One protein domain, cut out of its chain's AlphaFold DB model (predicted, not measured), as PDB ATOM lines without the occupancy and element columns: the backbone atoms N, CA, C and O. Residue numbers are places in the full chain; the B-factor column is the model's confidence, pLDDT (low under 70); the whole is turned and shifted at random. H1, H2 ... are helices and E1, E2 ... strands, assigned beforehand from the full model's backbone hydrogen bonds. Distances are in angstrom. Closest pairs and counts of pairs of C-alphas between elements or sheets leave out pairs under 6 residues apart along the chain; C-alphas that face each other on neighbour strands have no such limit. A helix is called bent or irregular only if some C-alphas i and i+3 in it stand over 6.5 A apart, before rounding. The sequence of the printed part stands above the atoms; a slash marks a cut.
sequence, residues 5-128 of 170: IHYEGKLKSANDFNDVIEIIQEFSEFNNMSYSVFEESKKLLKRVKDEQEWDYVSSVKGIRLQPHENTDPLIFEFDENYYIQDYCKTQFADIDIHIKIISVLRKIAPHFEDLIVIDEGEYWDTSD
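AT A GLANCE: This is residues 5 to 128 of the 170 residues of an uncharacterized protein of uncultured Dysgonomonas sp (UniProt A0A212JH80). Two three-stranded sheets meet edge to edge at E4 and E5 as a curved wall, with H1 and H2 side by side over one face. The E2-E3 hairpin bends sharply, its far half turning away from the helices. The printed part has 124 residues, with three named helices and six named strands in the order E1 H1 E2 E3 E4 E5 H2 E6 H3; its class is mixed. The antiparallel sheets run E5-E1-E6 and E2-E3-E4; the whole is compact, with a radius of gyration of the C-alphas of 14.0 A, spanning 36 by 32 by 26 A.

HOW THE PARTS SIT: Start at E1, residues 5 to 11, the inner strand between E5, 83 to 89, and E6, 112 to 119; N 7 to O 86, 2.9 A, and N 8 to O 116, 3.0 A, are within hydrogen-bond range. H1, residues 14 to 30, is over E2, 34 to 49, and E3, 52 to 66, at a height over the sheet of 9.7 A. With E4, residues 74 to 78, these strands form a meander, each the antiparallel neighbour of the one before; N 38 to O 62, 2.9 A, and N 63 to O 76, 3.2 A, are within range. H2, residues 95 to 111, irregular with C-alphas 107 and 110 7.1 A apart, makes with E5 and E6 a split strand-helix-strand unit, E1 between the strands, its crossover right-handed. Each sheet with its helix on one face, H1 or H2, makes two layers. H2 touches H1 with residues 104 to 111 alone, closest C-alphas Asp 16 and His 111, 5.3 A, at a shallow tilt of 24 degrees, opposite ways. H3, residues 123 to 126, only just touches H2, with 3 pairs of C-alphas within 8 A, closest Ile 102 and Trp 124, 6.2 A. Every O i to N i+4 pair is within range in H1, 11 of 13 in H2; H3 is too short for one.

IN THESE COORDINATES: Find C-alpha 5 at (-0.866, 8.624, 27.215), where E1 begins. E2 spans 30.6 A, bending by 103 degrees at residue 41; E3 spans 28.9 A, bending by 102 degrees at 59. H1 spans 24.7 A and H2 25.9 A. H3 ends at C-alpha 126, (10.044, 16.690, 23.925).

THE WHOLE: The C-alphas farthest apart, Ser 41 and Asp 128, are 41.2 A apart. The printed part has no cut, no link is long, and no printed residue is under 70 in pLDDT.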
ATOM      1  N   ILE A   5      -2.061   8.915  26.427       98.50
ATOM      2  CA  ILE A   5      -0.866   8.624  27.215       98.50
ATOM      3  C   ILE A   5      -1.023   7.203  27.738       98.50
ATOM      4  O   ILE A   5      -1.881   6.960  28.588       98.50
ATOM      5  N   HIS A   6      -0.230   6.274  27.222       97.94
ATOM      6  CA  HIS A   6      -0.131   4.906  27.720       97.94
ATOM      7  C   HIS A   6       0.978   4.831  28.764       97.94
ATOM      8  O   HIS A   6       2.032   5.444  28.599       97.94
ATOM      9  N   TYR A   7       0.751   4.085  29.839       98.06
ATOM     10  CA  TYR A   7       1.748   3.883  30.879       98.06
ATOM     11  C   TYR A   7       1.669   2.477  31.452       98.06
ATOM     12  O   TYR A   7       0.590   1.936  31.697       98.06
ATOM     13  N   GLU A   8       2.835   1.904  31.708       97.81
ATOM     14  CA  GLU A   8       2.979   0.627  32.388       97.81
ATOM     15  C   GLU A   8       4.250   0.593  33.222       97.81
ATOM     16  O   GLU A   8       5.218   1.294  32.929       97.81
ATOM     17  N   GLY A   9       4.251  -0.210  34.276       97.56
ATOM     18  CA  GLY A   9       5.423  -0.313  35.126       97.56
ATOM     19  C   GLY A   9       5.166  -1.018  36.439       97.56
ATOM     20  O   GLY A   9       4.019  -1.270  36.819       97.56
ATOM     21  N   LYS A  10       6.246  -1.304  37.160       98.25
ATOM     22  CA  LYS A  10       6.205  -1.947  38.472       98.25
ATOM     23  C   LYS A  10       6.793  -1.049  39.552       98.25
ATOM     24  O   LYS A  10       7.875  -0.494  39.385       98.25
ATOM     25  N   LEU A  11       6.107  -0.916  40.687       98.62
ATOM     26  CA  LEU A  11       6.667  -0.200  41.840       98.62
ATOM     27  C   LEU A  11       7.791  -0.992  42.506       98.62
ATOM     28  O   LEU A  11       7.776  -2.222  42.533       98.62
ATOM     29  N   LYS A  12       8.723  -0.267  43.130       98.38
ATOM     30  CA  LYS A  12       9.856  -0.851  43.866       98.38
ATOM     31  C   LYS A  12       9.440  -1.577  45.140       98.38
ATOM     32  O   LYS A  12      10.098  -2.532  45.552       98.38
ATOM     33  N   SER A  13       8.394  -1.102  45.815       97.69
ATOM     34  CA  SER A  13       7.979  -1.660  47.099       97.69
ATOM     35  C   SER A  13       6.561  -1.257  47.511       97.69
ATOM     36  O   SER A  13       5.917  -0.400  46.909       97.69
ATOM     37  N   ALA A  14       6.090  -1.847  48.611       96.94
ATOM     38  CA  ALA A  14       4.849  -1.440  49.264       96.94
ATOM     39  C   ALA A  14       4.905  -0.011  49.842       96.94
ATOM     40  O   ALA A  14       3.861   0.626  49.958       96.94
ATOM     41  N   ASN A  15       6.092   0.491  50.203       98.06
ATOM     42  CA  ASN A  15       6.240   1.878  50.654       98.06
ATOM     43  C   ASN A  15       6.076   2.836  49.474       98.06
ATOM     44  O   ASN A  15       5.310   3.784  49.576       98.06
ATOM     45  N   ASP A  16       6.685   2.509  48.332       98.56
ATOM     46  CA  ASP A  16       6.533   3.273  47.091       98.56
ATOM     47  C   ASP A  16       5.075   3.338  46.627       98.56
ATOM     48  O   ASP A  16       4.643   4.358  46.106       98.56
ATOM     49  N   PHE A  17       4.283   2.288  46.867       98.56
ATOM     50  CA  PHE A  17       2.838   2.350  46.641       98.56
ATOM     51  C   PHE A  17       2.176   3.446  47.478       98.56
ATOM     52  O   PHE A  17       1.414   4.239  46.936       98.56
ATOM     53  N   ASN A  18       2.464   3.508  48.780       98.38
ATOM     54  CA  ASN A  18       1.869   4.524  49.647       98.38
ATOM     55  C   ASN A  18       2.301   5.935  49.220       98.38
ATOM     56  O   ASN A  18       1.442   6.805  49.092       98.38
ATOM     57  N   ASP A  19       3.588   6.121  48.919       98.62
ATOM     58  CA  ASP A  19       4.137   7.402  48.463       98.62
ATOM     59  C   ASP A  19       3.483   7.855  47.145       98.62
ATOM     60  O   ASP A  19       3.095   9.011  46.996       98.62
ATOM     61  N   VAL A  20       3.303   6.939  46.185       98.75
ATOM     62  CA  VAL A  20       2.642   7.237  44.904       98.75
ATOM     63  C   VAL A  20       1.185   7.640  45.107       98.75
ATOM     64  O   VAL A  20       0.741   8.619  44.505       98.75
ATOM     65  N   ILE A  21       0.442   6.924  45.955       98.69
ATOM     66  CA  ILE A  21      -0.947   7.279  46.265       98.69
ATOM     67  C   ILE A  21      -1.012   8.674  46.900       98.69
ATOM     68  O   ILE A  21      -1.787   9.502  46.423       98.69
ATOM     69  N   GLU A  22      -0.161   8.975  47.886       98.75
ATOM     70  CA  GLU A  22      -0.093  10.294  48.534       98.75
ATOM     71  C   GLU A  22       0.233  11.408  47.527       98.75
ATOM     72  O   GLU A  22      -0.504  12.392  47.427       98.75
ATOM     73  N   ILE A  23       1.259  11.216  46.689       98.81
ATOM     74  CA  ILE A  23       1.644  12.167  45.636       98.81
ATOM     75  C   ILE A  23       0.474  12.477  44.697       98.81
ATOM     76  O   ILE A  23       0.282  13.635  44.307       98.81
ATOM     77  N   ILE A  24      -0.287  11.456  44.296       98.69
ATOM     78  CA  ILE A  24      -1.418  11.614  43.377       98.69
ATOM     79  C   ILE A  24      -2.594  12.309  44.074       98.69
ATOM     80  O   ILE A  24      -3.263  13.131  43.442       98.69
ATOM     81  N   GLN A  25      -2.843  12.027  45.354       98.75
ATOM     82  CA  GLN A  25      -3.868  12.724  46.136       98.75
ATOM     83  C   GLN A  25      -3.542  14.213  46.268       98.75
ATOM     84  O   GLN A  25      -4.357  15.041  45.866       98.75
ATOM     85  N   GLU A  26      -2.329  14.560  46.709       98.62
ATOM     86  CA  GLU A  26      -1.870  15.954  46.805       98.62
ATOM     87  C   GLU A  26      -1.970  16.682  45.459       98.62
ATOM     88  O   GLU A  26      -2.436  17.819  45.376       98.62
ATOM     89  N   PHE A  27      -1.536  16.019  44.382       98.56
ATOM     90  CA  PHE A  27      -1.626  16.560  43.032       98.56
ATOM     91  C   PHE A  27      -3.080  16.822  42.627       98.56
ATOM     92  O   PHE A  27      -3.377  17.868  42.042       98.56
ATOM     93  N   SER A  28      -3.979  15.887  42.937       98.06
ATOM     94  CA  SER A  28      -5.400  15.999  42.613       98.06
ATOM     95  C   SER A  28      -6.047  17.145  43.389       98.06
ATOM     96  O   SER A  28      -6.746  17.962  42.795       98.06
ATOM     97  N   GLU A  29      -5.752  17.277  44.681       98.25
ATOM     98  CA  GLU A  29      -6.246  18.364  45.534       98.25
ATOM     99  C   GLU A  29      -5.748  19.729  45.058       98.25
ATOM    100  O   GLU A  29      -6.546  20.644  44.857       98.25
ATOM    101  N   PHE A  30      -4.447  19.850  44.781       98.19
ATOM    102  CA  PHE A  30      -3.849  21.083  44.272       98.19
ATOM    103  C   PHE A  30      -4.472  21.535  42.942       98.19
ATOM    104  O   PHE A  30      -4.639  22.731  42.697       98.19
ATOM    105  N   ASN A  31      -4.836  20.583  42.079       97.50
ATOM    106  CA  ASN A  31      -5.431  20.861  40.774       97.50
ATOM    107  C   ASN A  31      -6.969  20.854  40.767       97.50
ATOM    108  O   ASN A  31      -7.549  21.023  39.694       97.50
ATOM    109  N   ASN A  32      -7.633  20.695  41.918       96.56
ATOM    110  CA  ASN A  32      -9.092  20.546  42.033       96.56
ATOM    111  C   ASN A  32      -9.668  19.399  41.175       96.56
ATOM    112  O   ASN A  32     -10.763  19.503  40.621       96.56
ATOM    113  N   MET A  33      -8.928  18.298  41.055       97.06
ATOM    114  CA  MET A  33      -9.345  17.096  40.339       97.06
ATOM    115  C   MET A  33     -10.019  16.122  41.305       97.06
ATOM    116  O   MET A  33      -9.464  15.761  42.342       97.06
ATOM    117  N   SER A  34     -11.224  15.665  40.960       97.12
ATOM    118  CA  SER A  34     -11.907  14.631  41.744       97.12
ATOM    119  C   SER A  34     -11.150  13.304  41.682       97.12
ATOM    120  O   SER A  34     -10.714  12.895  40.602       97.12
ATOM    121  N   TYR A  35     -11.036  12.624  42.823       98.44
ATOM    122  CA  TYR A  35     -10.383  11.325  42.921       98.44
ATOM    123  C   TYR A  35     -11.097  10.385  43.898       98.44
ATOM    124  O   TYR A  35     -11.883  10.807  44.745       98.44
ATOM    125  N   SER A  36     -10.812   9.091  43.774       98.25
ATOM    126  CA  SER A  36     -11.254   8.043  44.690       98.25
ATOM    127  C   SER A  36     -10.191   6.954  44.794       98.25
ATOM    128  O   SER A  36      -9.776   6.400  43.771       98.25
ATOM    129  N   VAL A  37      -9.787   6.625  46.019       98.50
ATOM    130  CA  VAL A  37      -8.964   5.445  46.316       98.50
ATOM    131  C   VAL A  37      -9.870   4.216  46.375       98.50
ATOM    132  O   VAL A  37     -11.010   4.307  46.834       98.50
ATOM    133  N   PHE A  38      -9.384   3.080  45.890       98.12
ATOM    134  CA  PHE A  38     -10.150   1.841  45.842       98.12
ATOM    135  C   PHE A  38      -9.280   0.614  46.114       98.12
ATOM    136  O   PHE A  38      -8.062   0.633  45.936       98.12
ATOM    137  N   GLU A  39      -9.947  -0.465  46.518       98.00
ATOM    138  CA  GLU A  39      -9.382  -1.799  46.690       98.00
ATOM    139  C   GLU A  39     -10.459  -2.834  46.343       98.00
ATOM    140  O   GLU A  39     -11.607  -2.724  46.781       98.00
ATOM    141  N   GLU A  40     -10.102  -3.835  45.543       96.81
ATOM    142  CA  GLU A  40     -10.978  -4.937  45.152       96.81
ATOM    143  C   GLU A  40     -10.222  -6.261  45.308       96.81
ATOM    144  O   GLU A  40      -9.157  -6.458  44.729       96.81
ATOM    145  N   SER A  41     -10.779  -7.214  46.055       95.25
ATOM    146  CA  SER A  41     -10.095  -8.486  46.341       95.25
ATOM    147  C   SER A  41     -10.001  -9.430  45.140       95.25
ATOM    148  O   SER A  41      -9.216 -10.376  45.160       95.25
ATOM    149  N   LYS A  42     -10.821  -9.210  44.106       95.19
ATOM    150  CA  LYS A  42     -10.860 -10.055  42.915       95.19
ATOM    151  C   LYS A  42     -11.385  -9.286  41.706       95.19
ATOM    152  O   LYS A  42     -12.589  -9.063  41.598       95.19
ATOM    153  N   LYS A  43     -10.497  -8.969  40.766       95.50
ATOM    154  CA  LYS A  43     -10.823  -8.278  39.514       95.50
ATOM    155  C   LYS A  43     -10.152  -8.959  38.328       95.50
ATOM    156  O   LYS A  43      -9.017  -9.409  38.446       95.50
ATOM    157  N   LEU A  44     -10.865  -9.058  37.203       94.94
ATOM    158  CA  LEU A  44     -10.275  -9.465  35.927       94.94
ATOM    159  C   LEU A  44      -9.510  -8.272  35.348       94.94
ATOM    160  O   LEU A  44     -10.119  -7.273  34.971       94.94
ATOM    161  N   LEU A  45      -8.194  -8.406  35.286       92.81
ATOM    162  CA  LEU A  45      -7.278  -7.477  34.650       92.81
ATOM    163  C   LEU A  45      -7.079  -7.900  33.200       92.81
ATOM    164  O   LEU A  45      -6.815  -9.071  32.935       92.81
ATOM    165  N   LYS A  46      -7.201  -6.937  32.287       92.12
ATOM    166  CA  LYS A  46      -6.908  -7.120  30.866       92.12
ATOM    167  C   LYS A  46      -5.631  -6.377  30.538       92.12
ATOM    168  O   LYS A  46      -5.642  -5.148  30.532       92.12
ATOM    169  N   ARG A  47      -4.544  -7.112  30.339       91.25
ATOM    170  CA  ARG A  47      -3.222  -6.545  30.061       91.25
ATOM    171  C   ARG A  47      -2.713  -7.036  28.716       91.25
ATOM    172  O   ARG A  47      -3.171  -8.055  28.213       91.25
ATOM    173  N   VAL A  48      -1.771  -6.315  28.134       87.31
ATOM    174  CA  VAL A  48      -1.093  -6.681  26.892       87.31
ATOM    175  C   VAL A  48       0.398  -6.720  27.165       87.31
ATOM    176  O   VAL A  48       0.955  -5.768  27.694       87.31
ATOM    177  N   LYS A  49       1.059  -7.814  26.805       82.94
ATOM    178  CA  LYS A  49       2.514  -7.935  26.895       82.94
ATOM    179  C   LYS A  49       3.026  -8.610  25.636       82.94
ATOM    180  O   LYS A  49       2.498  -9.650  25.258       82.94
ATOM    181  N   ASP A  50       4.027  -8.016  24.988       82.94
ATOM    182  CA  ASP A  50       4.603  -8.534  23.737       82.94
ATOM    183  C   ASP A  50       3.527  -8.816  22.663       82.94
ATOM    184  O   ASP A  50       3.511  -9.877  22.041       82.94
ATOM    185  N   GLU A  51       2.584  -7.877  22.496       82.75
ATOM    186  CA  GLU A  51       1.421  -7.971  21.590       82.75
ATOM    187  C   GLU A  51       0.434  -9.115  21.903       82.75
ATOM    188  O   GLU A  51      -0.477  -9.391  21.122       82.75
ATOM    189  N   GLN A  52       0.571  -9.770  23.059       85.81
ATOM    190  CA  GLN A  52      -0.314 -10.846  23.499       85.81
ATOM    191  C   GLN A  52      -1.207 -10.389  24.649       85.81
ATOM    192  O   GLN A  52      -0.747  -9.760  25.604       85.81
ATOM    193  N   GLU A  53      -2.492 -10.738  24.567       90.19
ATOM    194  CA  GLU A  53      -3.431 -10.565  25.672       90.19
ATOM    195  C   GLU A  53      -2.999 -11.430  26.859       90.19
ATOM    196  O   GLU A  53      -2.778 -12.639  26.744       90.19
ATOM    197  N   TRP A  54      -2.892 -10.795  28.018       89.00
ATOM    198  CA  TRP A  54      -2.507 -11.406  29.274       89.00
ATOM    199  C   TRP A  54      -3.569 -11.116  30.329       89.00
ATOM    200  O   TRP A  54      -3.387 -10.326  31.254       89.00
ATOM    201  N   ASP A  55      -4.715 -11.764  30.152       92.81
ATOM    202  CA  ASP A  55      -5.848 -11.657  31.061       92.81
ATOM    203  C   ASP A  55      -5.634 -12.534  32.298       92.81
ATOM    204  O   ASP A  55      -5.364 -13.735  32.203       92.81
ATOM    205  N   TYR A  56      -5.807 -11.956  33.483       93.00
ATOM    206  CA  TYR A  56      -5.761 -12.708  34.734       93.00
ATOM    207  C   TYR A  56      -6.581 -12.047  35.829       93.00
ATOM    208  O   TYR A  56      -7.010 -10.901  35.733       93.00
ATOM    209  N   VAL A  57      -6.824 -12.804  36.893       95.25
ATOM    210  CA  VAL A  57      -7.562 -12.324  38.054       95.25
ATOM    211  C   VAL A  57      -6.596 -12.099  39.204       95.25
ATOM    212  O   VAL A  57      -5.850 -13.009  39.553       95.25
ATOM    213  N   SER A  58      -6.645 -10.918  39.813       95.81
ATOM    214  CA  SER A  58      -5.853 -10.583  41.000       95.81
ATOM    215  C   SER A  58      -6.649  -9.675  41.940       95.81
ATOM    216  O   SER A  58      -7.726  -9.184  41.583       95.81
ATOM    217  N   SER A  59      -6.140  -9.481  43.155       96.94
ATOM    218  CA  SER A  59      -6.554  -8.358  43.992       96.94
ATOM    219  C   SER A  59      -5.923  -7.082  43.459       96.94
ATOM    220  O   SER A  59      -4.750  -7.088  43.086       96.94
ATOM    221  N   VAL A  60      -6.680  -5.993  43.460       97.62
ATOM    222  CA  VAL A  60      -6.205  -4.697  42.991       97.62
ATOM    223  C   VAL A  60      -6.430  -3.622  44.030       97.62
ATOM    224  O   VAL A  60      -7.386  -3.674  44.804       97.62
ATOM    225  N   LYS A  61      -5.567  -2.617  44.015       98.44
ATOM    226  CA  LYS A  61      -5.741  -1.386  44.781       98.44
ATOM    227  C   LYS A  61      -5.142  -0.220  44.023       98.44
ATOM    228  O   LYS A  61      -4.231  -0.397  43.213       98.44
ATOM    229  N   GLY A  62      -5.646   0.976  44.274       98.44
ATOM    230  CA  GLY A  62      -5.226   2.106  43.473       98.44
ATOM    231  C   GLY A  62      -5.990   3.385  43.720       98.44
ATOM    232  O   GLY A  62      -6.756   3.520  44.674       98.44
ATOM    233  N   ILE A  63      -5.778   4.322  42.807       98.69
ATOM    234  CA  ILE A  63      -6.453   5.612  42.783       98.69
ATOM    235  C   ILE A  63      -6.952   5.897  41.372       98.69
ATOM    236  O   ILE A  63      -6.249   5.708  40.381       98.69
ATOM    237  N   ARG A  64      -8.201   6.346  41.289       98.25
ATOM    238  CA  ARG A  64      -8.817   6.858  40.069       98.25
ATOM    239  C   ARG A  64      -9.037   8.343  40.246       98.25
ATOM    240  O   ARG A  64      -9.637   8.741  41.240       98.25
ATOM    241  N   LEU A  65      -8.646   9.137  39.262       97.56
ATOM    242  CA  LEU A  65      -8.988  10.551  39.194       97.56
ATOM    243  C   LEU A  65      -9.592  10.923  37.843       97.56
ATOM    244  O   LEU A  65      -9.434  10.222  36.843       97.56
ATOM    245  N   GLN A  66     -10.309  12.041  37.836       97.56
ATOM    246  CA  GLN A  66     -10.855  12.659  36.635       97.56
ATOM    247  C   GLN A  66     -10.140  14.003  36.413       97.56
ATOM    248  O   GLN A  66     -10.538  14.990  37.034       97.56
ATOM    249  N   PRO A  67      -9.092  14.053  35.562       97.38
ATOM    250  CA  PRO A  67      -8.344  15.283  35.302       97.38
ATOM    251  C   PRO A  67      -9.205  16.411  34.723       97.38
ATOM    252  O   PRO A  67      -9.074  17.562  35.128       97.38
ATOM    253  N   HIS A  68     -10.088  16.074  33.779       97.62
ATOM    254  CA  HIS A  68     -11.040  16.997  33.167       97.62
ATOM    255  C   HIS A  68     -12.258  16.232  32.630       97.62
ATOM    256  O   HIS A  68     -12.171  15.038  32.340       97.62
ATOM    257  N   GLU A  69     -13.396  16.899  32.439       95.94
ATOM    258  CA  GLU A  69     -14.615  16.279  31.888       95.94
ATOM    259  C   GLU A  69     -14.497  15.843  30.422       95.94
ATOM    260  O   GLU A  69     -15.380  15.157  29.917       95.94
ATOM    261  N   ASN A  70     -13.396  16.197  29.756       96.81
ATOM    262  CA  ASN A  70     -13.079  15.813  28.379       96.81
ATOM    263  C   ASN A  70     -11.831  14.921  28.286       96.81
ATOM    264  O   ASN A  70     -11.214  14.814  27.234       96.81
ATOM    265  N   THR A  71     -11.452  14.252  29.375       97.62
ATOM    266  CA  THR A  71     -10.460  13.168  29.326       97.62
ATOM    267  C   THR A  71     -11.094  11.833  29.682       97.62
ATOM    268  O   THR A  71     -12.160  11.763  30.317       97.62
ATOM    269  N   ASP A  72     -10.397  10.759  29.341       97.81
ATOM    270  CA  ASP A  72     -10.555   9.504  30.063       97.81
ATOM    271  C   ASP A  72     -10.271   9.704  31.565       97.81
ATOM    272  O   ASP A  72      -9.617  10.679  31.964       97.81
ATOM    273  N   PRO A  73     -10.766   8.807  32.435       97.75
ATOM    274  CA  PRO A  73     -10.242   8.725  33.789       97.75
ATOM    275  C   PRO A  73      -8.758   8.335  33.753       97.75
ATOM    276  O   PRO A  73      -8.363   7.461  32.982       97.75
ATOM    277  N   LEU A  74      -7.957   8.944  34.626       98.38
ATOM    278  CA  LEU A  74      -6.581   8.518  34.874       98.38
ATOM    279  C   LEU A  74      -6.596   7.556  36.068       98.38
ATOM    280  O   LEU A  74      -7.056   7.924  37.153       98.38
ATOM    281  N   ILE A  75      -6.173   6.310  35.852       98.25
ATOM    282  CA  ILE A  75      -6.347   5.213  36.807       98.25
ATOM    283  C   ILE A  75      -5.004   4.539  37.070       98.25
ATOM    284  O   ILE A  75      -4.421   3.902  36.205       98.25
ATOM    285  N   PHE A  76      -4.559   4.599  38.316       98.44
ATOM    286  CA  PHE A  76      -3.388   3.866  38.773       98.44
ATOM    287  C   PHE A  76      -3.859   2.617  39.518       98.44
ATOM    288  O   PHE A  76      -4.029   2.650  40.736       98.44
ATOM    289  N   GLU A  77      -4.151   1.549  38.769       97.88
ATOM    290  CA  GLU A  77      -4.626   0.256  39.283       97.88
ATOM    291  C   GLU A  77      -3.481  -0.756  39.391       97.88
ATOM    292  O   GLU A  77      -3.055  -1.350  38.397       97.88
ATOM    293  N   PHE A  78      -3.006  -0.969  40.616       98.12
ATOM    294  CA  PHE A  78      -1.921  -1.892  40.924       98.12
ATOM    295  C   PHE A  78      -2.479  -3.269  41.271       98.12
ATOM    296  O   PHE A  78      -3.435  -3.376  42.042       98.12
ATOM    297  N   ASP A  79      -1.860  -4.320  40.737       97.12
ATOM    298  CA  ASP A  79      -2.121  -5.693  41.178       97.12
ATOM    299  C   ASP A  79      -1.336  -6.049  42.453       97.12
ATOM    300  O   ASP A  79      -0.630  -5.220  43.035       97.12
ATOM    301  N   GLU A  80      -1.432  -7.306  42.892       96.12
ATOM    302  CA  GLU A  80      -0.710  -7.812  44.069       96.12
ATOM    303  C   GLU A  80       0.825  -7.712  43.970       96.12
ATOM    304  O   GLU A  80       1.508  -7.712  44.995       96.12
ATOM    305  N   ASN A  81       1.367  -7.593  42.753       95.75
ATOM    306  CA  ASN A  81       2.796  -7.441  42.479       95.75
ATOM    307  C   ASN A  81       3.200  -5.978  42.246       95.75
ATOM    308  O   ASN A  81       4.344  -5.717  41.869       95.75
ATOM    309  N   TYR A  82       2.279  -5.038  42.473       97.50
ATOM    310  CA  TYR A  82       2.455  -3.611  42.228       97.50
ATOM    311  C   TYR A  82       2.754  -3.244  40.770       97.50
ATOM    312  O   TYR A  82       3.410  -2.234  40.510       97.50
ATOM    313  N   TYR A  83       2.266  -4.042  39.822       97.31
ATOM    314  CA  TYR A  83       2.325  -3.703  38.404       97.31
ATOM    315  C   TYR A  83       1.069  -2.949  37.973       97.31
ATOM    316  O   TYR A  83      -0.046  -3.321  38.362       97.31
ATOM    317  N   ILE A  84       1.251  -1.949  37.109       97.44
ATOM    318  CA  ILE A  84       0.190  -1.201  36.425       97.44
ATOM    319  C   ILE A  84       0.353  -1.284  34.919       97.44
ATOM    320  O   ILE A  84       1.466  -1.349  34.404       97.44
ATOM    321  N   GLN A  85      -0.773  -1.210  34.223       97.31
ATOM    322  CA  GLN A  85      -0.824  -0.896  32.806       97.31
ATOM    323  C   GLN A  85      -2.184  -0.281  32.512       97.31
ATOM    324  O   GLN A  85      -3.211  -0.911  32.766       97.31
ATOM    325  N   ASP A  86      -2.185   0.942  32.004       96.88
ATOM    326  CA  ASP A  86      -3.395   1.626  31.571       96.88
ATOM    327  C   ASP A  86      -3.037   2.743  30.569       96.88
ATOM    328  O   ASP A  86      -1.880   2.954  30.206       96.88
ATOM    329  N   TYR A  87      -4.041   3.454  30.079       97.12
ATOM    330  CA  TYR A  87      -3.900   4.625  29.233       97.12
ATOM    331  C   TYR A  87      -4.856   5.731  29.670       97.12
ATOM    332  O   TYR A  87      -5.785   5.513  30.447       97.12
ATOM    333  N   CYS A  88      -4.651   6.941  29.165       97.81
ATOM    334  CA  CYS A  88      -5.564   8.061  29.344       97.81
ATOM    335  C   CYS A  88      -5.643   8.869  28.048       97.81
ATOM    336  O   CYS A  88      -4.660   9.481  27.629       97.81
ATOM    337  N   LYS A  89      -6.811   8.877  27.400       97.75
ATOM    338  CA  LYS A  89      -7.091   9.780  26.282       97.75
ATOM    339  C   LYS A  89      -7.265  11.213  26.774       97.75
ATOM    340  O   LYS A  89      -8.044  11.472  27.695       97.75
ATOM    341  N   THR A  90      -6.578  12.141  26.113       97.44
ATOM    342  CA  THR A  90      -6.530  13.560  26.507       97.44
ATOM    343  C   THR A  90      -6.960  14.531  25.410       97.44
ATOM    344  O   THR A  90      -7.265  15.674  25.725       97.44
ATOM    345  N   GLN A  91      -7.065  14.069  24.159       95.88
ATOM    346  CA  GLN A  91      -7.284  14.900  22.965       95.88
ATOM    347  C   GLN A  91      -8.506  15.836  22.985       95.88
ATOM    348  O   GLN A  91      -8.566  16.746  22.172       95.88
ATOM    349  N   PHE A  92      -9.503  15.611  23.852       96.88
ATOM    350  CA  PHE A  92     -10.710  16.448  23.921       96.88
ATOM    351  C   PHE A  92     -10.653  17.532  25.009       96.88
ATOM    352  O   PHE A  92     -11.586  18.327  25.134       96.88
ATOM    353  N   ALA A  93      -9.596  17.556  25.820       96.56
ATOM    354  CA  ALA A  93      -9.365  18.573  26.837       96.56
ATOM    355  C   ALA A  93      -8.304  19.584  26.381       96.56
ATOM    356  O   ALA A  93      -7.568  19.339  25.427       96.56
ATOM    357  N   ASP A  94      -8.200  20.697  27.107       95.56
ATOM    358  CA  ASP A  94      -7.137  21.680  26.891       95.56
ATOM    359  C   ASP A  94      -5.749  21.049  27.090       95.56
ATOM    360  O   ASP A  94      -5.554  20.206  27.975       95.56
ATOM    361  N   ILE A  95      -4.756  21.518  26.326       96.81
ATOM    362  CA  ILE A  95      -3.381  20.983  26.351       96.81
ATOM    363  C   ILE A  95      -2.749  21.007  27.745       96.81
ATOM    364  O   ILE A  95      -1.966  20.127  28.103       96.81
ATOM    365  N   ASP A  96      -3.134  21.972  28.580       98.06
ATOM    366  CA  ASP A  96      -2.640  22.081  29.950       98.06
ATOM    367  C   ASP A  96      -3.038  20.872  30.809       98.06
ATOM    368  O   ASP A  96      -2.314  20.516  31.740       98.06
ATOM    369  N   ILE A  97      -4.153  20.198  30.500       98.31
ATOM    370  CA  ILE A  97      -4.559  18.964  31.184       98.31
ATOM    371  C   ILE A  97      -3.625  17.813  30.816       98.31
ATOM    372  O   ILE A  97      -3.175  17.089  31.706       98.31
ATOM    373  N   HIS A  98      -3.277  17.674  29.536       98.56
ATOM    374  CA  HIS A  98      -2.298  16.690  29.082       98.56
ATOM    375  C   HIS A  98      -0.945  16.910  29.781       98.56
ATOM    376  O   HIS A  98      -0.397  16.001  30.406       98.56
ATOM    377  N   ILE A  99      -0.454  18.152  29.780       98.62
ATOM    378  CA  ILE A  99       0.806  18.539  30.431       98.62
ATOM    379  C   ILE A  99       0.780  18.226  31.934       98.62
ATOM    380  O   ILE A  99       1.768  17.740  32.491       98.62
ATOM    381  N   LYS A 100      -0.351  18.469  32.607       98.62
ATOM    382  CA  LYS A 100      -0.551  18.124  34.021       98.62
ATOM    383  C   LYS A 100      -0.459  16.617  34.261       98.62
ATOM    384  O   LYS A 100       0.217  16.210  35.204       98.62
ATOM    385  N   ILE A 101      -1.068  15.793  33.410       98.69
ATOM    386  CA  ILE A 101      -0.974  14.328  33.513       98.69
ATOM    387  C   ILE A 101       0.483  13.871  33.347       98.69
ATOM    388  O   ILE A 101       0.992  13.121  34.179       98.69
ATOM    389  N   ILE A 102       1.197  14.397  32.348       98.75
ATOM    390  CA  ILE A 102       2.630  14.124  32.173       98.75
ATOM    391  C   ILE A 102       3.434  14.554  33.408       98.75
ATOM    392  O   ILE A 102       4.333  13.836  33.847       98.75
ATOM    393  N   SER A 103       3.096  15.688  34.026       98.56
ATOM    394  CA  SER A 103       3.797  16.168  35.222       98.56
ATOM    395  C   SER A 103       3.661  15.227  36.424       98.56
ATOM    396  O   SER A 103       4.657  14.983  37.108       98.56
ATOM    397  N   VAL A 104       2.473  14.650  36.664       98.69
ATOM    398  CA  VAL A 104       2.288  13.691  37.764       98.69
ATOM    399  C   VAL A 104       2.954  12.353  37.449       98.69
ATOM    400  O   VAL A 104       3.610  11.803  38.328       98.69
ATOM    401  N   LEU A 105       2.915  11.887  36.193       98.81
ATOM    402  CA  LEU A 105       3.650  10.692  35.757       98.81
ATOM    403  C   LEU A 105       5.166  10.847  35.966       98.81
ATOM    404  O   LEU A 105       5.809   9.964  36.529       98.81
ATOM    405  N   ARG A 106       5.740  12.006  35.612       98.69
ATOM    406  CA  ARG A 106       7.156  12.316  35.885       98.69
ATOM    407  C   ARG A 106       7.454  12.365  37.385       98.69
ATOM    408  O   ARG A 106       8.521  11.922  37.801       98.69
ATOM    409  N   LYS A 107       6.527  12.890  38.199       98.69
ATOM    410  CA  LYS A 107       6.686  12.982  39.661       98.69
ATOM    411  C   LYS A 107       6.694  11.601  40.323       98.69
ATOM    412  O   LYS A 107       7.471  11.404  41.251       98.69
ATOM    413  N   ILE A 108       5.876  10.659  39.850       98.75
ATOM    414  CA  ILE A 108       5.811   9.303  40.417       98.75
ATOM    415  C   ILE A 108       6.878   8.358  39.851       98.75
ATOM    416  O   ILE A 108       7.208   7.378  40.508       98.75
ATOM    417  N   ALA A 109       7.454   8.645  38.677       98.75
ATOM    418  CA  ALA A 109       8.446   7.787  38.018       98.75
ATOM    419  C   ALA A 109       9.596   7.293  38.925       98.75
ATOM    420  O   ALA A 109       9.948   6.117  38.835       98.75
ATOM    421  N   PRO A 110      10.160   8.099  39.851       98.69
ATOM    422  CA  PRO A 110      11.207   7.629  40.760       98.69
ATOM    423  C   PRO A 110      10.792   6.500  41.716       98.69
ATOM    424  O   PRO A 110      11.677   5.907  42.327       98.69
ATOM    425  N   HIS A 111       9.502   6.193  41.857       98.75
ATOM    426  CA  HIS A 111       8.973   5.118  42.710       98.75
ATOM    427  C   HIS A 111       8.839   3.769  41.983       98.75
ATOM    428  O   HIS A 111       8.555   2.739  42.599       98.75
ATOM    429  N   PHE A 112       9.086   3.755  40.671       98.69
ATOM    430  CA  PHE A 112       9.006   2.568  39.827       98.69
ATOM    431  C   PHE A 112      10.382   1.919  39.626       98.69
ATOM    432  O   PHE A 112      11.399   2.610  39.524       98.69
ATOM    433  N   GLU A 113      10.426   0.584  39.600       98.06
ATOM    434  CA  GLU A 113      11.578  -0.181  39.095       98.06
ATOM    435  C   GLU A 113      11.784   0.151  37.613       98.06
ATOM    436  O   GLU A 113      12.894   0.461  37.179       98.06
ATOM    437  N   ASP A 114      10.672   0.161  36.885       96.00
ATOM    438  CA  ASP A 114      10.515   0.520  35.491       96.00
ATOM    439  C   ASP A 114       9.158   1.215  35.314       96.00
ATOM    440  O   ASP A 114       8.131   0.717  35.772       96.00
ATOM    441  N   LEU A 115       9.157   2.393  34.688       98.31
ATOM    442  CA  LEU A 115       7.948   3.066  34.217       98.31
ATOM    443  C   LEU A 115       8.156   3.401  32.746       98.31
ATOM    444  O   LEU A 115       9.015   4.214  32.399       98.31
ATOM    445  N   ILE A 116       7.364   2.765  31.898       98.06
ATOM    446  CA  ILE A 116       7.299   3.024  30.468       98.06
ATOM    447  C   ILE A 116       6.106   3.943  30.246       98.06
ATOM    448  O   ILE A 116       4.992   3.640  30.671       98.06
ATOM    449  N   VAL A 117       6.345   5.072  29.584       98.31
ATOM    450  CA  VAL A 117       5.299   5.999  29.149       98.31
ATOM    451  C   VAL A 117       5.411   6.135  27.640       98.31
ATOM    452  O   VAL A 117       6.475   6.476  27.130       98.31
ATOM    453  N   ILE A 118       4.321   5.841  26.938       97.62
ATOM    454  CA  ILE A 118       4.186   6.057  25.499       97.62
ATOM    455  C   ILE A 118       3.140   7.148  25.331       97.62
ATOM    456  O   ILE A 118       1.945   6.931  25.538       97.62
ATOM    457  N   ASP A 119       3.620   8.339  25.011       98.31
ATOM    458  CA  ASP A 119       2.804   9.529  24.838       98.31
ATOM    459  C   ASP A 119       2.625   9.824  23.346       98.31
ATOM    460  O   ASP A 119       3.562  10.268  22.684       98.31
ATOM    461  N   GLU A 120       1.419   9.601  22.816       97.56
ATOM    462  CA  GLU A 120       1.088   9.928  21.421       97.56
ATOM    463  C   GLU A 120       1.107  11.443  21.147       97.56
ATOM    464  O   GLU A 120       1.097  11.856  19.992       97.56
ATOM    465  N   GLY A 121       1.127  12.278  22.194       97.12
ATOM    466  CA  GLY A 121       1.328  13.723  22.100       97.12
ATOM    467  C   GLY A 121       2.800  14.147  22.113       97.12
ATOM    468  O   GLY A 121       3.080  15.341  22.032       97.12
ATOM    469  N   GLU A 122       3.727  13.192  22.253       97.69
ATOM    470  CA  GLU A 122       5.189  13.363  22.281       97.69
ATOM    471  C   GLU A 122       5.728  14.349  23.342       97.69
ATOM    472  O   GLU A 122       6.928  14.636  23.401       97.69
ATOM    473  N   TYR A 123       4.883  14.859  24.238       98.56
ATOM    474  CA  TYR A 123       5.256  15.849  25.243       98.56
ATOM    475  C   TYR A 123       6.107  15.237  26.365       98.56
ATOM    476  O   TYR A 123       6.965  15.922  26.940       98.56
ATOM    477  N   TRP A 124       5.910  13.949  26.664       98.38
ATOM    478  CA  TRP A 124       6.728  13.176  27.604       98.38
ATOM    479  C   TRP A 124       8.230  13.280  27.308       98.38
ATOM    480  O   TRP A 124       9.009  13.478  28.244       98.38
ATOM    481  N   ASP A 125       8.633  13.231  26.039       97.25
ATOM    482  CA  ASP A 125      10.044  13.257  25.641       97.25
ATOM    483  C   ASP A 125      10.513  14.653  25.221       97.25
ATOM    484  O   ASP A 125      11.631  15.063  25.536       97.25
ATOM    485  N   THR A 126       9.652  15.414  24.544       97.88
ATOM    486  CA  THR A 126      10.044  16.690  23.925       97.88
ATOM    487  C   THR A 126       9.850  17.889  24.849       97.88
ATOM    488  O   THR A 126      10.604  18.858  24.779       97.88
ATOM    489  N   SER A 127       8.847  17.839  25.732       98.12
ATOM    490  CA  SER A 127       8.299  19.016  26.424       98.12
ATOM    491  C   SER A 127       7.893  20.161  25.473       98.12
ATOM    492  O   SER A 127       7.830  21.319  25.898       98.12
ATOM    493  N   ASP A 128       7.608  19.849  24.204       98.38
ATOM    494  CA  ASP A 128       7.208  20.812  23.181       98.38
ATOM    495  C   ASP A 128       5.683  20.984  23.174       98.38
ATOM    496  O   ASP A 128       4.922  20.118  22.744       98.38
TER     497      ASP A 128